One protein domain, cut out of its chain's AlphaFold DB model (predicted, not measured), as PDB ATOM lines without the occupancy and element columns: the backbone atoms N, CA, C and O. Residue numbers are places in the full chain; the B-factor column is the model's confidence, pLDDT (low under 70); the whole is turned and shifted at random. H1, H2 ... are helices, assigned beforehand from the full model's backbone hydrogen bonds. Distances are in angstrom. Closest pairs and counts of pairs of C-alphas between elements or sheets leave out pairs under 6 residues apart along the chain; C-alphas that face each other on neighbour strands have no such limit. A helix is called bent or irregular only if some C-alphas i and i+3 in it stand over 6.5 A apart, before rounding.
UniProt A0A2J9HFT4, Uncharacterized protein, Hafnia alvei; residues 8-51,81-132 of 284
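Overview. This is residues 8 to 51 and 81 to 132 of the 284 residues of an uncharacterized protein of Hafnia alvei (UniProt A0A2J9HFT4). One long helix, H5, is the backbone of the shape, and two short helices, H3 and H4, pack on its later half, H4 making a helical hairpin with it. H2 sits near H3 without clearly touching it, and H1 lies off at one end, away from the other helices. The printed part has 96 residues with five named helices in the order H1, H2, H3, H4, H5 and no named strand; the class is all helix. It is only just loose, close to compact, with a radius of gyration of the C-alphas of 15.3 A and spans of 49 by 36 by 22 A.

Along the chain. H1 is residues 9 to 19, 14.9 A long, beginning at C-alpha 9 at (39.706, 20.774, 11.456). H2 is residues 27 to 34, 10.1 A. H3 is residues 38 to 42, 6.3 A, and H4 is residues 81 to 86, 8.8 A. H5, residues 104 to 127, is 35.6 A long and ends at C-alpha 127 at (30.211, -2.143, -25.430); it is irregular, with C-alphas 105 and 108 7.1 A apart.

Arrangement. H1 is apart from the other four helices. H2 and H3 are close but not clearly touching, the closest C-alphas, of Leu 34 and Ala 40, being 5.7 A apart. H3 touches H5 at residues 117 to 125 alone; their closest C-alphas, of Glu 42 and Ala 121, are 5.2 A apart. H4 and H5 form a hairpin and touch, H5 with residues 115 to 122 alone, opposite ways at a shallow tilt of 13 degrees; their closest C-alphas, of Tyr 82 and Leu 118, are 6.7 A apart. In H1, H2, H3 and H4 every O i to N i+4 pair is within hydrogen-bond range; in H5, 18 of 20 are.

Size, cuts and confidence. The C-alphas of Gln 8 and Gly 130 are the two farthest apart, at 49.2 A. Residues 52 to 80 are not printed, and C-alphas 51 and 81 are 9.4 A apart across this cut. The link from H4 to H5, residues 87 to 103, is long. Residues 8 to 24 have pLDDT under 70.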
ATOM      1  N   GLN A   8      42.581  23.900  10.790       53.09
ATOM      2  CA  GLN A   8      43.084  22.619  11.315       53.09
ATOM      3  C   GLN A   8      42.028  21.522  11.172       53.09
ATOM      4  O   GLN A   8      42.289  20.523  10.527       53.09
ATOM      5  N   ALA A   9      40.790  21.750  11.621       52.22
ATOM      6  CA  ALA A   9      39.706  20.774  11.456       52.22
ATOM      7  C   ALA A   9      39.341  20.508   9.981       52.22
ATOM      8  O   ALA A   9      38.963  19.394   9.628       52.22
ATOM      9  N   ALA A  10      39.458  21.517   9.110       56.56
ATOM     10  CA  ALA A  10      39.273  21.352   7.668       56.56
ATOM     11  C   ALA A  10      40.422  20.547   7.037       56.56
ATOM     12  O   ALA A  10      40.164  19.664   6.222       56.56
ATOM     13  N   LYS A  11      41.666  20.791   7.471       54.88
ATOM     14  CA  LYS A  11      42.837  20.006   7.063       54.88
ATOM     15  C   LYS A  11      42.781  18.574   7.563       54.88
ATOM     16  O   LYS A  11      43.020  17.682   6.771       54.88
ATOM     17  N   ASP A  12      42.409  18.344   8.814       50.19
ATOM     18  CA  ASP A  12      42.295  17.004   9.393       50.19
ATOM     19  C   ASP A  12      41.171  16.209   8.710       50.19
ATOM     20  O   ASP A  12      41.340  15.028   8.417       50.19
ATOM     21  N   LYS A  13      40.054  16.867   8.358       53.53
ATOM     22  CA  LYS A  13      39.012  16.272   7.507       53.53
ATOM     23  C   LYS A  13      39.534  15.952   6.109       53.53
ATOM     24  O   LYS A  13      39.344  14.834   5.651       53.53
ATOM     25  N   ALA A  14      40.200  16.894   5.440       55.41
ATOM     26  CA  ALA A  14      40.783  16.673   4.116       55.41
ATOM     27  C   ALA A  14      41.817  15.537   4.129       55.41
ATOM     28  O   ALA A  14      41.804  14.689   3.244       55.41
ATOM     29  N   LEU A  15      42.662  15.479   5.160       49.84
ATOM     30  CA  LEU A  15      43.649  14.424   5.350       49.84
ATOM     31  C   LEU A  15      42.967  13.073   5.576       49.84
ATOM     32  O   LEU A  15      43.393  12.103   4.969       49.84
ATOM     33  N   ALA A  16      41.888  13.019   6.365       50.25
ATOM     34  CA  ALA A  16      41.091  11.808   6.563       50.25
ATOM     35  C   ALA A  16      40.363  11.356   5.283       50.25
ATOM     36  O   ALA A  16      40.278  10.158   5.027       50.25
ATOM     37  N   TYR A  17      39.869  12.284   4.455       48.84
ATOM     38  CA  TYR A  17      39.295  11.958   3.143       48.84
ATOM     39  C   TYR A  17      40.353  11.368   2.202       48.84
ATOM     40  O   TYR A  17      40.106  10.346   1.567       48.84
ATOM     41  N   ILE A  18      41.542  11.976   2.158       52.94
ATOM     42  CA  ILE A  18      42.662  11.535   1.315       52.94
ATOM     43  C   ILE A  18      43.242  10.204   1.815       52.94
ATOM     44  O   ILE A  18      43.528   9.327   1.005       52.94
ATOM     45  N   SER A  19      43.400  10.028   3.128       48.16
ATOM     46  CA  SER A  19      43.993   8.821   3.712       48.16
ATOM     47  C   SER A  19      43.050   7.622   3.684       48.16
ATOM     48  O   SER A  19      43.524   6.499   3.567       48.16
ATOM     49  N   ASN A  20      41.736   7.849   3.787       51.91
ATOM     50  CA  ASN A  20      40.733   6.780   3.831       51.91
ATOM     51  C   ASN A  20      40.010   6.582   2.487       51.91
ATOM     52  O   ASN A  20      39.032   5.845   2.445       51.91
ATOM     53  N   GLN A  21      40.443   7.266   1.418       58.38
ATOM     54  CA  GLN A  21      39.818   7.225   0.085       58.38
ATOM     55  C   GLN A  21      38.305   7.526   0.099       58.38
ATOM     56  O   GLN A  21      37.528   7.010  -0.701       58.38
ATOM     57  N   VAL A  22      37.859   8.387   1.015       63.75
ATOM     58  CA  VAL A  22      36.444   8.743   1.155       63.75
ATOM     59  C   VAL A  22      36.162  10.000   0.334       63.75
ATOM     60  O   VAL A  22      36.863  11.002   0.456       63.75
ATOM     61  N   LEU A  23      35.111   9.976  -0.490       63.06
ATOM     62  CA  LEU A  23      34.740  11.095  -1.379       63.06
ATOM     63  C   LEU A  23      33.634  11.994  -0.803       63.06
ATOM     64  O   LEU A  23      33.210  12.962  -1.431       63.06
ATOM     65  N   GLY A  24      33.185  11.687   0.412       66.50
ATOM     66  CA  GLY A  24      32.250  12.482   1.196       66.50
ATOM     67  C   GLY A  24      31.791  11.731   2.444       66.50
ATOM     68  O   GLY A  24      31.761  10.505   2.470       66.50
ATOM     69  N   ALA A  25      31.444  12.465   3.497       70.88
ATOM     70  CA  ALA A  25      30.982  11.906   4.766       70.88
ATOM     71  C   ALA A  25      29.458  11.745   4.807       70.88
ATOM     72  O   ALA A  25      28.933  11.257   5.798       70.88
ATOM     73  N   ASN A  26      28.740  12.212   3.785       79.44
ATOM     74  CA  ASN A  26      27.287  12.120   3.665       79.44
ATOM     75  C   ASN A  26      26.858  12.051   2.196       79.44
ATOM     76  O   ASN A  26      27.636  12.347   1.286       79.44
ATOM     77  N   ALA A  27      25.583  11.730   1.980       83.25
ATOM     78  CA  ALA A  27      24.988  11.638   0.653       83.25
ATOM     79  C   ALA A  27      25.159  12.916  -0.188       83.25
ATOM     80  O   ALA A  27      25.363  12.804  -1.393       83.25
ATOM     81  N   ALA A  28      25.109  14.118   0.396       83.88
ATOM     82  CA  ALA A  28      25.238  15.366  -0.360       83.88
ATOM     83  C   ALA A  28      26.662  15.587  -0.887       83.88
ATOM     84  O   ALA A  28      26.833  15.919  -2.058       83.88
ATOM     85  N   GLU A  29      27.677  15.356  -0.051       82.31
ATOM     86  CA  GLU A  29      29.088  15.444  -0.444       82.31
ATOM     87  C   GLU A  29      29.429  14.403  -1.513       82.31
ATOM     88  O   GLU A  29      29.945  14.758  -2.571       82.31
ATOM     89  N   ILE A  30      29.048  13.142  -1.280       84.06
ATOM     90  CA  ILE A  30      29.293  12.046  -2.224       84.06
ATOM     91  C   ILE A  30      28.583  12.322  -3.555       84.06
ATOM     92  O   ILE A  30      29.197  12.214  -4.611       84.06
ATOM     93  N   THR A  31      27.309  12.728  -3.523       87.69
ATOM     94  CA  THR A  31      26.522  13.003  -4.738       87.69
ATOM     95  C   THR A  31      27.131  14.141  -5.550       87.69
ATOM     96  O   THR A  31      27.233  14.028  -6.769       87.69
ATOM     97  N   MET A  32      27.554  15.222  -4.893       84.75
ATOM     98  CA  MET A  32      28.140  16.386  -5.557       84.75
ATOM     99  C   MET A  32      29.477  16.076  -6.240       84.75
ATOM    100  O   MET A  32      29.807  16.736  -7.218       84.75
ATOM    101  N   VAL A  33      30.234  15.085  -5.761       84.88
ATOM    102  CA  VAL A  33      31.507  14.682  -6.377       84.88
ATOM    103  C   VAL A  33      31.292  13.565  -7.397       84.88
ATOM    104  O   VAL A  33      31.646  13.709  -8.567       84.88
ATOM    105  N   LEU A  34      30.679  12.457  -6.980       89.00
ATOM    106  CA  LEU A  34      30.605  11.241  -7.789       89.00
ATOM    107  C   LEU A  34      29.678  11.366  -8.991       89.00
ATOM    108  O   LEU A  34      29.974  10.795 -10.034       89.00
ATOM    109  N   SER A  35      28.597  12.143  -8.889       91.19
ATOM    110  CA  SER A  35      27.626  12.240  -9.989       91.19
ATOM    111  C   SER A  35      28.200  12.907 -11.239       91.19
ATOM    112  O   SER A  35      27.647  12.735 -12.319       91.19
ATOM    113  N   TYR A  36      29.300  13.655 -11.114       91.62
ATOM    114  CA  TYR A  36      29.990  14.278 -12.250       91.62
ATOM    115  C   TYR A  36      31.228  13.502 -12.709       91.62
ATOM    116  O   TYR A  36      31.888  13.915 -13.661       91.62
ATOM    117  N   SER A  37      31.554  12.386 -12.055       93.88
ATOM    118  CA  SER A  37      32.672  11.531 -12.439       93.88
ATOM    119  C   SER A  37      32.174  10.383 -13.309       93.88
ATOM    120  O   SER A  37      31.457   9.500 -12.842       93.88
ATOM    121  N   GLN A  38      32.581  10.381 -14.580       95.44
ATOM    122  CA  GLN A  38      32.225   9.319 -15.524       95.44
ATOM    123  C   GLN A  38      32.648   7.939 -14.995       95.44
ATOM    124  O   GLN A  38      31.824   7.033 -14.955       95.44
ATOM    125  N   SER A  39      33.881   7.807 -14.497       92.81
ATOM    126  CA  SER A  39      34.391   6.537 -13.969       92.81
ATOM    127  C   SER A  39      33.660   6.080 -12.708       92.81
ATOM    128  O   SER A  39      33.444   4.889 -12.529       92.81
ATOM    129  N   ALA A  40      33.223   7.003 -11.845       92.25
ATOM    130  CA  ALA A  40      32.447   6.629 -10.664       92.25
ATOM    131  C   ALA A  40      31.061   6.086 -11.036       92.25
ATOM    132  O   ALA A  40      30.585   5.127 -10.431       92.25
ATOM    133  N   LEU A  41      30.419   6.677 -12.046       95.12
ATOM    134  CA  LEU A  41      29.131   6.201 -12.551       95.12
ATOM    135  C   LEU A  41      29.248   4.863 -13.296       95.12
ATOM    136  O   LEU A  41      28.284   4.104 -13.330       95.12
ATOM    137  N   GLU A  42      30.416   4.549 -13.850       95.44
ATOM    138  CA  GLU A  42      30.716   3.257 -14.485       95.44
ATOM    139  C   GLU A  42      30.930   2.120 -13.470       95.44
ATOM    140  O   GLU A  42      30.840   0.949 -13.820       95.44
ATOM    141  N   VAL A  43      31.130   2.423 -12.183       91.81
ATOM    142  CA  VAL A  43      31.159   1.392 -11.123       91.81
ATOM    143  C   VAL A  43      29.742   0.943 -10.731       91.81
ATOM    144  O   VAL A  43      29.563  -0.098 -10.095       91.81
ATOM    145  N   LEU A  44      28.702   1.694 -11.114       93.00
ATOM    146  CA  LEU A  44      27.323   1.337 -10.789       93.00
ATOM    147  C   LEU A  44      26.908   0.005 -11.443       93.00
ATOM    148  O   LEU A  44      27.257  -0.250 -12.601       93.00
ATOM    149  N   PRO A  45      26.095  -0.820 -10.751       92.19
ATOM    150  CA  PRO A  45      25.543  -2.044 -11.319       92.19
ATOM    151  C   PRO A  45      24.916  -1.851 -12.710       92.19
ATOM    152  O   PRO A  45      24.062  -0.997 -12.930       92.19
ATOM    153  N   ASN A  46      25.313  -2.683 -13.673       92.31
ATOM    154  CA  ASN A  46      24.745  -2.659 -15.022       92.31
ATOM    155  C   ASN A  46      23.499  -3.558 -15.143       92.31
ATOM    156  O   ASN A  46      23.092  -4.230 -14.194       92.31
ATOM    157  N   ASN A  47      22.885  -3.605 -16.329       91.94
ATOM    158  CA  ASN A  47      21.673  -4.403 -16.566       91.94
ATOM    159  C   ASN A  47      21.854  -5.923 -16.378       91.94
ATOM    160  O   ASN A  47      20.863  -6.615 -16.144       91.94
ATOM    161  N   SER A  48      23.092  -6.420 -16.441       88.94
ATOM    162  CA  SER A  48      23.460  -7.829 -16.246       88.94
ATOM    163  C   SER A  48      23.794  -8.174 -14.789       88.94
ATOM    164  O   SER A  48      23.984  -9.352 -14.463       88.94
ATOM    165  N   PHE A  49      23.880  -7.172 -13.908       88.56
ATOM    166  CA  PHE A  49      24.019  -7.393 -12.473       88.56
ATOM    167  C   PHE A  49      22.766  -8.075 -11.905       88.56
ATOM    168  O   PHE A  49      21.660  -7.920 -12.430       88.56
ATOM    169  N   GLU A  50      22.933  -8.857 -10.837       85.81
ATOM    170  CA  GLU A  50      21.831  -9.608 -10.233       85.81
ATOM    171  C   GLU A  50      20.720  -8.660  -9.761       85.81
ATOM    172  O   GLU A  50      20.974  -7.682  -9.063       85.81
ATOM    173  N   LYS A  51      19.473  -8.926 -10.168       87.88
ATOM    174  CA  LYS A  51      18.317  -8.111  -9.769       87.88
ATOM    175  C   LYS A  51      17.973  -8.352  -8.292       87.88
ATOM    176  O   LYS A  51      18.321  -9.374  -7.716       87.88
ATOM    177  N   ILE A  81      18.160  -0.520 -15.619       93.06
ATOM    178  CA  ILE A  81      18.676   0.068 -14.383       93.06
ATOM    179  C   ILE A  81      19.056   1.543 -14.543       93.06
ATOM    180  O   ILE A  81      18.946   2.317 -13.593       93.06
ATOM    181  N   TYR A  82      19.435   1.975 -15.747       95.12
ATOM    182  CA  TYR A  82      19.826   3.365 -15.986       95.12
ATOM    183  C   TYR A  82      18.628   4.314 -15.931       95.12
ATOM    184  O   TYR A  82      18.798   5.490 -15.606       95.12
ATOM    185  N   MET A  83      17.421   3.811 -16.205       92.69
ATOM    186  CA  MET A  83      16.183   4.554 -15.966       92.69
ATOM    187  C   MET A  83      15.911   4.713 -14.469       92.69
ATOM    188  O   MET A  83      15.481   5.785 -14.044       92.69
ATOM    189  N   GLU A  84      16.226   3.699 -13.658       92.25
ATOM    190  CA  GLU A  84      16.105   3.789 -12.199       92.25
ATOM    191  C   GLU A  84      17.094   4.803 -11.610       92.25
ATOM    192  O   GLU A  84      16.709   5.639 -10.797       92.25
ATOM    193  N   TYR A  85      18.348   4.824 -12.079       94.50
ATOM    194  CA  TYR A  85      19.341   5.823 -11.657       94.50
ATOM    195  C   TYR A  85      18.928   7.263 -11.972       94.50
ATOM    196  O   TYR A  85      19.323   8.196 -11.269       94.50
ATOM    197  N   GLN A  86      18.099   7.442 -13.000       94.38
ATOM    198  CA  GLN A  86      17.533   8.730 -13.386       94.38
ATOM    199  C   GLN A  86      16.177   9.019 -12.727       94.38
ATOM    200  O   GLN A  86      15.668  10.142 -12.809       94.38
ATOM    201  N   SER A  87      15.571   8.042 -12.055       91.06
ATOM    202  CA  SER A  87      14.278   8.223 -11.414       91.06
ATOM    203  C   SER A  87      14.382   9.225 -10.267       91.06
ATOM    204  O   SER A  87      15.278   9.180  -9.427       91.06
ATOM    205  N   GLN A  88      13.428  10.152 -10.219       90.31
ATOM    206  CA  GLN A  88      13.255  11.077  -9.097       90.31
ATOM    207  C   GLN A  88      12.005  10.757  -8.270       90.31
ATOM    208  O   GLN A  88      11.667  11.527  -7.370       90.31
ATOM    209  N   ILE A  89      11.327   9.649  -8.594       87.69
ATOM    210  CA  ILE A  89      10.021   9.264  -8.051       87.69
ATOM    211  C   ILE A  89      10.196   8.502  -6.738       87.69
ATOM    212  O   ILE A  89       9.530   8.810  -5.750       87.69
ATOM    213  N   HIS A  90      11.101   7.528  -6.720       89.19
ATOM    214  CA  HIS A  90      11.266   6.627  -5.588       89.19
ATOM    215  C   HIS A  90      12.040   7.275  -4.436       89.19
ATOM    216  O   HIS A  90      12.973   8.058  -4.636       89.19
ATOM    217  N   TRP A  91      11.685   6.912  -3.200       89.56
ATOM    218  CA  TRP A  91      12.414   7.352  -2.004       89.56
ATOM    219  C   TRP A  91      13.822   6.748  -1.925       89.56
ATOM    220  O   TRP A  91      14.709   7.368  -1.337       89.56
ATOM    221  N   PHE A  92      14.019   5.586  -2.557       90.88
ATOM    222  CA  PHE A  92      15.270   4.828  -2.645       90.88
ATOM    223  C   PHE A  92      16.112   5.166  -3.888       90.88
ATOM    224  O   PHE A  92      17.015   4.412  -4.247       90.88
ATOM    225  N   LYS A  93      15.824   6.286  -4.563       91.00
ATOM    226  CA  LYS A  93      16.583   6.741  -5.735       91.00
ATOM    227  C   LYS A  93      18.073   6.924  -5.432       91.00
ATOM    228  O   LYS A  93      18.443   7.371  -4.347       91.00
ATOM    229  N   LEU A  94      18.911   6.659  -6.436       91.50
ATOM    230  CA  LEU A  94      20.367   6.786  -6.331       91.50
ATOM    231  C   LEU A  94      20.815   8.244  -6.137       91.50
ATOM    232  O   LEU A  94      21.653   8.525  -5.286       91.50
ATOM    233  N   ILE A  95      20.265   9.163  -6.939       92.12
ATOM    234  CA  ILE A  95      20.685  10.568  -6.976       92.12
ATOM    235  C   ILE A  95      19.493  11.464  -6.651       92.12
ATOM    236  O   ILE A  95      18.490  11.483  -7.364       92.12
ATOM    237  N   GLU A  96      19.605  12.271  -5.598       89.44
ATOM    238  CA  GLU A  96      18.697  13.396  -5.373       89.44
ATOM    239  C   GLU A  96      19.208  14.604  -6.159       89.44
ATOM    240  O   GLU A  96      20.197  15.227  -5.775       89.44
ATOM    241  N   LYS A  97      18.518  14.973  -7.248       90.56
ATOM    242  CA  LYS A  97      18.983  16.057  -8.131       90.56
ATOM    243  C   LYS A  97      19.194  17.385  -7.401       90.56
ATOM    244  O   LYS A  97      20.046  18.176  -7.793       90.56
ATOM    245  N   LYS A  98      18.459  17.635  -6.311       87.69
ATOM    246  CA  LYS A  98      18.633  18.843  -5.485       87.69
ATOM    247  C   LYS A  98      19.996  18.913  -4.780       87.69
ATOM    248  O   LYS A  98      20.378  20.001  -4.369       87.69
ATOM    249  N   LEU A  99      20.714  17.794  -4.641       87.75
ATOM    250  CA  LEU A  99      22.050  17.734  -4.034       87.75
ATOM    251  C   LEU A  99      23.181  18.005  -5.038       87.75
ATOM    252  O   LEU A  99      24.323  18.185  -4.631       87.75
ATOM    253  N   LEU A 100      22.878  18.076  -6.337       87.94
ATOM    254  CA  LEU A 100      23.882  18.276  -7.388       87.94
ATOM    255  C   LEU A 100      24.433  19.696  -7.447       87.94
ATOM    256  O   LEU A 100      25.552  19.908  -7.909       87.94
ATOM    257  N   CYS A 101      23.631  20.676  -7.033       84.56
ATOM    258  CA  CYS A 101      24.014  22.075  -7.045       84.56
ATOM    259  C   CYS A 101      23.309  22.821  -5.912       84.56
ATOM    260  O   CYS A 101      22.091  22.729  -5.755       84.56
ATOM    261  N   LYS A 102      24.064  23.632  -5.164       80.19
ATOM    262  CA  LYS A 102      23.506  24.521  -4.134       80.19
ATOM    263  C   LYS A 102      22.566  25.575  -4.734       80.19
ATOM    264  O   LYS A 102      21.607  25.991  -4.084       80.19
ATOM    265  N   ASN A 103      22.842  26.025  -5.961       85.00
ATOM    266  CA  ASN A 103      22.002  26.993  -6.652       85.00
ATOM    267  C   ASN A 103      20.801  26.298  -7.308       85.00
ATOM    268  O   ASN A 103      20.951  25.559  -8.280       85.00
ATOM    269  N   LYS A 104      19.595  26.613  -6.820       82.94
ATOM    270  CA  LYS A 104      18.333  26.054  -7.325       82.94
ATOM    271  C   LYS A 104      18.139  26.267  -8.828       82.94
ATOM    272  O   LYS A 104      17.579  25.386  -9.471       82.94
ATOM    273  N   THR A 105      18.598  27.390  -9.388       88.25
ATOM    274  CA  THR A 105      18.424  27.667 -10.824       88.25
ATOM    275  C   THR A 105      19.312  26.788 -11.702       88.25
ATOM    276  O   THR A 105      18.945  26.517 -12.836       88.25
ATOM    277  N   GLY A 106      20.434  26.286 -11.172       88.25
ATOM    278  CA  GLY A 106      21.352  25.406 -11.897       88.25
ATOM    279  C   GLY A 106      21.022  23.918 -11.784       88.25
ATOM    280  O   GLY A 106      21.632  23.113 -12.480       88.25
ATOM    281  N   VAL A 107      20.081  23.515 -10.920       90.88
ATOM    282  CA  VAL A 107      19.788  22.090 -10.666       90.88
ATOM    283  C   VAL A 107      19.379  21.349 -11.940       90.88
ATOM    284  O   VAL A 107      19.778  20.202 -12.116       90.88
ATOM    285  N   SER A 108      18.603  21.978 -12.828       92.50
ATOM    286  CA  SER A 108      18.145  21.326 -14.062       92.50
ATOM    287  C   SER A 108      19.301  21.035 -15.019       92.50
ATOM    288  O   SER A 108      19.446  19.900 -15.457       92.50
ATOM    289  N   ASP A 109      20.152  22.027 -15.285       94.31
ATOM    290  CA  ASP A 109      21.277  21.891 -16.223       94.31
ATOM    291  C   ASP A 109      22.313  20.881 -15.717       94.31
ATOM    292  O   ASP A 109      22.823  20.041 -16.463       94.31
ATOM    293  N   ASN A 110      22.577  20.920 -14.409       94.94
ATOM    294  CA  ASN A 110      23.445  19.956 -13.746       94.94
ATOM    295  C   ASN A 110      22.855  18.546 -13.813       94.94
ATOM    296  O   ASN A 110      23.566  17.596 -14.132       94.94
ATOM    297  N   TRP A 111      21.547  18.407 -13.587       95.88
ATOM    298  CA  TRP A 111      20.881  17.119 -13.718       95.88
ATOM    299  C   TRP A 111      20.965  16.570 -15.142       95.88
ATOM    300  O   TRP A 111      21.368  15.424 -15.317       95.88
ATOM    301  N   SER A 112      20.688  17.387 -16.162       96.31
ATOM    302  CA  SER A 112      20.848  16.983 -17.563       96.31
ATOM    303  C   SER A 112      22.283  16.565 -17.896       96.31
ATOM    304  O   SER A 112      22.482  15.599 -18.631       96.31
ATOM    305  N   SER A 113      23.284  17.229 -17.314       95.88
ATOM    306  CA  SER A 113      24.689  16.833 -17.470       95.88
ATOM    307  C   SER A 113      24.957  15.441 -16.884       95.88
ATOM    308  O   SER A 113      25.528  14.591 -17.566       95.88
ATOM    309  N   VAL A 114      24.479  15.172 -15.663       96.81
ATOM    310  CA  VAL A 114      24.595  13.854 -15.009       96.81
ATOM    311  C   VAL A 114      23.866  12.767 -15.801       96.81
ATOM    312  O   VAL A 114      24.409  11.682 -15.996       96.81
ATOM    313  N   GLN A 115      22.670  13.052 -16.325       97.12
ATOM    314  CA  GLN A 115      21.946  12.121 -17.199       97.12
ATOM    315  C   GLN A 115      22.763  11.761 -18.448       97.12
ATOM    316  O   GLN A 115      22.800  10.598 -18.848       97.12
ATOM    317  N   GLY A 116      23.472  12.733 -19.032       97.62
ATOM    318  CA  GLY A 116      24.395  12.492 -20.139       97.62
ATOM    319  C   GLY A 116      25.546  11.545 -19.778       97.62
ATOM    320  O   GLY A 116      25.928  10.711 -20.599       97.62
ATOM    321  N   LEU A 117      26.078  11.627 -18.555       97.69
ATOM    322  CA  LEU A 117      27.120  10.713 -18.069       97.69
ATOM    323  C   LEU A 117      26.572   9.302 -17.798       97.69
ATOM    324  O   LEU A 117      27.186   8.317 -18.204       97.69
ATOM    325  N   LEU A 118      25.378   9.189 -17.204       97.50
ATOM    326  CA  LEU A 118      24.690   7.903 -17.021       97.50
ATOM    327  C   LEU A 118      24.402   7.214 -18.364       97.50
ATOM    328  O   LEU A 118      24.582   6.003 -18.490       97.50
ATOM    329  N   ALA A 119      24.014   7.979 -19.388       97.06
ATOM    330  CA  ALA A 119      23.830   7.453 -20.738       97.06
ATOM    331  C   ALA A 119      25.149   6.920 -21.326       97.06
ATOM    332  O   ALA A 119      25.170   5.831 -21.898       97.06
ATOM    333  N   LYS A 120      26.266   7.636 -21.138       97.69
ATOM    334  CA  LYS A 120      27.598   7.163 -21.555       97.69
ATOM    335  C   LYS A 120      28.031   5.902 -20.809       97.69
ATOM    336  O   LYS A 120      28.546   4.992 -21.449       97.69
ATOM    337  N   ALA A 121      27.767   5.811 -19.504       97.06
ATOM    338  CA  ALA A 121      28.041   4.606 -18.721       97.06
ATOM    339  C   ALA A 121      27.229   3.406 -19.243       97.06
ATOM    340  O   ALA A 121      27.749   2.300 -19.356       97.06
ATOM    341  N   SER A 122      25.973   3.627 -19.648       96.81
ATOM    342  CA  SER A 122      25.165   2.597 -20.317       96.81
ATOM    343  C   SER A 122      25.794   2.117 -21.623       96.81
ATOM    344  O   SER A 122      25.923   0.911 -21.834       96.81
ATOM    345  N   VAL A 123      26.247   3.046 -22.470       96.38
ATOM    346  CA  VAL A 123      26.934   2.719 -23.728       96.38
ATOM    347  C   VAL A 123      28.227   1.942 -23.471       96.38
ATOM    348  O   VAL A 123      28.468   0.949 -24.154       96.38
ATOM    349  N   LEU A 124      29.032   2.346 -22.482       95.50
ATOM    350  CA  LEU A 124      30.244   1.612 -22.113       95.50
ATOM    351  C   LEU A 124      29.912   0.193 -21.650       95.50
ATOM    352  O   LEU A 124      30.497  -0.765 -22.140       95.50
ATOM    353  N   HIS A 125      28.964   0.032 -20.726       95.00
ATOM    354  CA  HIS A 125      28.630  -1.288 -20.190       95.00
ATOM    355  C   HIS A 125      28.104  -2.232 -21.275       95.00
ATOM    356  O   HIS A 125      28.416  -3.419 -21.245       95.00
ATOM    357  N   GLN A 126      27.359  -1.710 -22.253       93.00
ATOM    358  CA  GLN A 126      26.939  -2.472 -23.429       93.00
ATOM    359  C   GLN A 126      28.123  -2.829 -24.334       93.00
ATOM    360  O   GLN A 126      28.186  -3.951 -24.832       93.00
ATOM    361  N   SER A 127      29.070  -1.908 -24.540       92.81
ATOM    362  CA  SER A 127      30.211  -2.143 -25.430       92.81
ATOM    363  C   SER A 127      31.215  -3.149 -24.871       92.81
ATOM    364  O   SER A 127      31.831  -3.864 -25.656       92.81
ATOM    365  N   ILE A 128      31.347  -3.255 -23.544       89.56
ATOM    366  CA  ILE A 128      32.220  -4.240 -22.881       89.56
ATOM    367  C   ILE A 128      31.502  -5.558 -22.552       89.56
ATOM    368  O   ILE A 128      32.133  -6.511 -22.096       89.56
ATOM    369  N   GLN A 129      30.185  -5.648 -22.758       84.19
ATOM    370  CA  GLN A 129      29.422  -6.838 -22.395       84.19
ATOM    371  C   GLN A 129      29.866  -8.052 -23.216       84.19
ATOM    372  O   GLN A 129      29.792  -8.060 -24.443       84.19
ATOM    373  N   GLY A 130      30.308  -9.105 -22.520       75.81
ATOM    374  CA  GLY A 130      30.821 -10.317 -23.164       75.81
ATOM    375  C   GLY A 130      32.139 -10.107 -23.912       75.81
ATOM    376  O   GLY A 130      32.574 -11.011 -24.618       75.81
ATOM    377  N   GLN A 131      32.766  -8.937 -23.761       76.00
ATOM    378  CA  GLN A 131      34.093  -8.651 -24.280       76.00
ATOM    379  C   GLN A 131      35.122  -8.950 -23.192       76.00
ATOM    380  O   GLN A 131      35.010  -8.509 -22.050       76.00
ATOM    381  N   GLY A 132      36.144  -9.700 -23.562       76.44
ATOM    382  CA  GLY A 132      37.303  -9.995 -22.738       76.44
ATOM    383  C   GLY A 132      38.415 -10.464 -23.658       76.44
ATOM    384  O   GLY A 132      38.144 -10.943 -24.759       76.44
TER     385      GLY A 132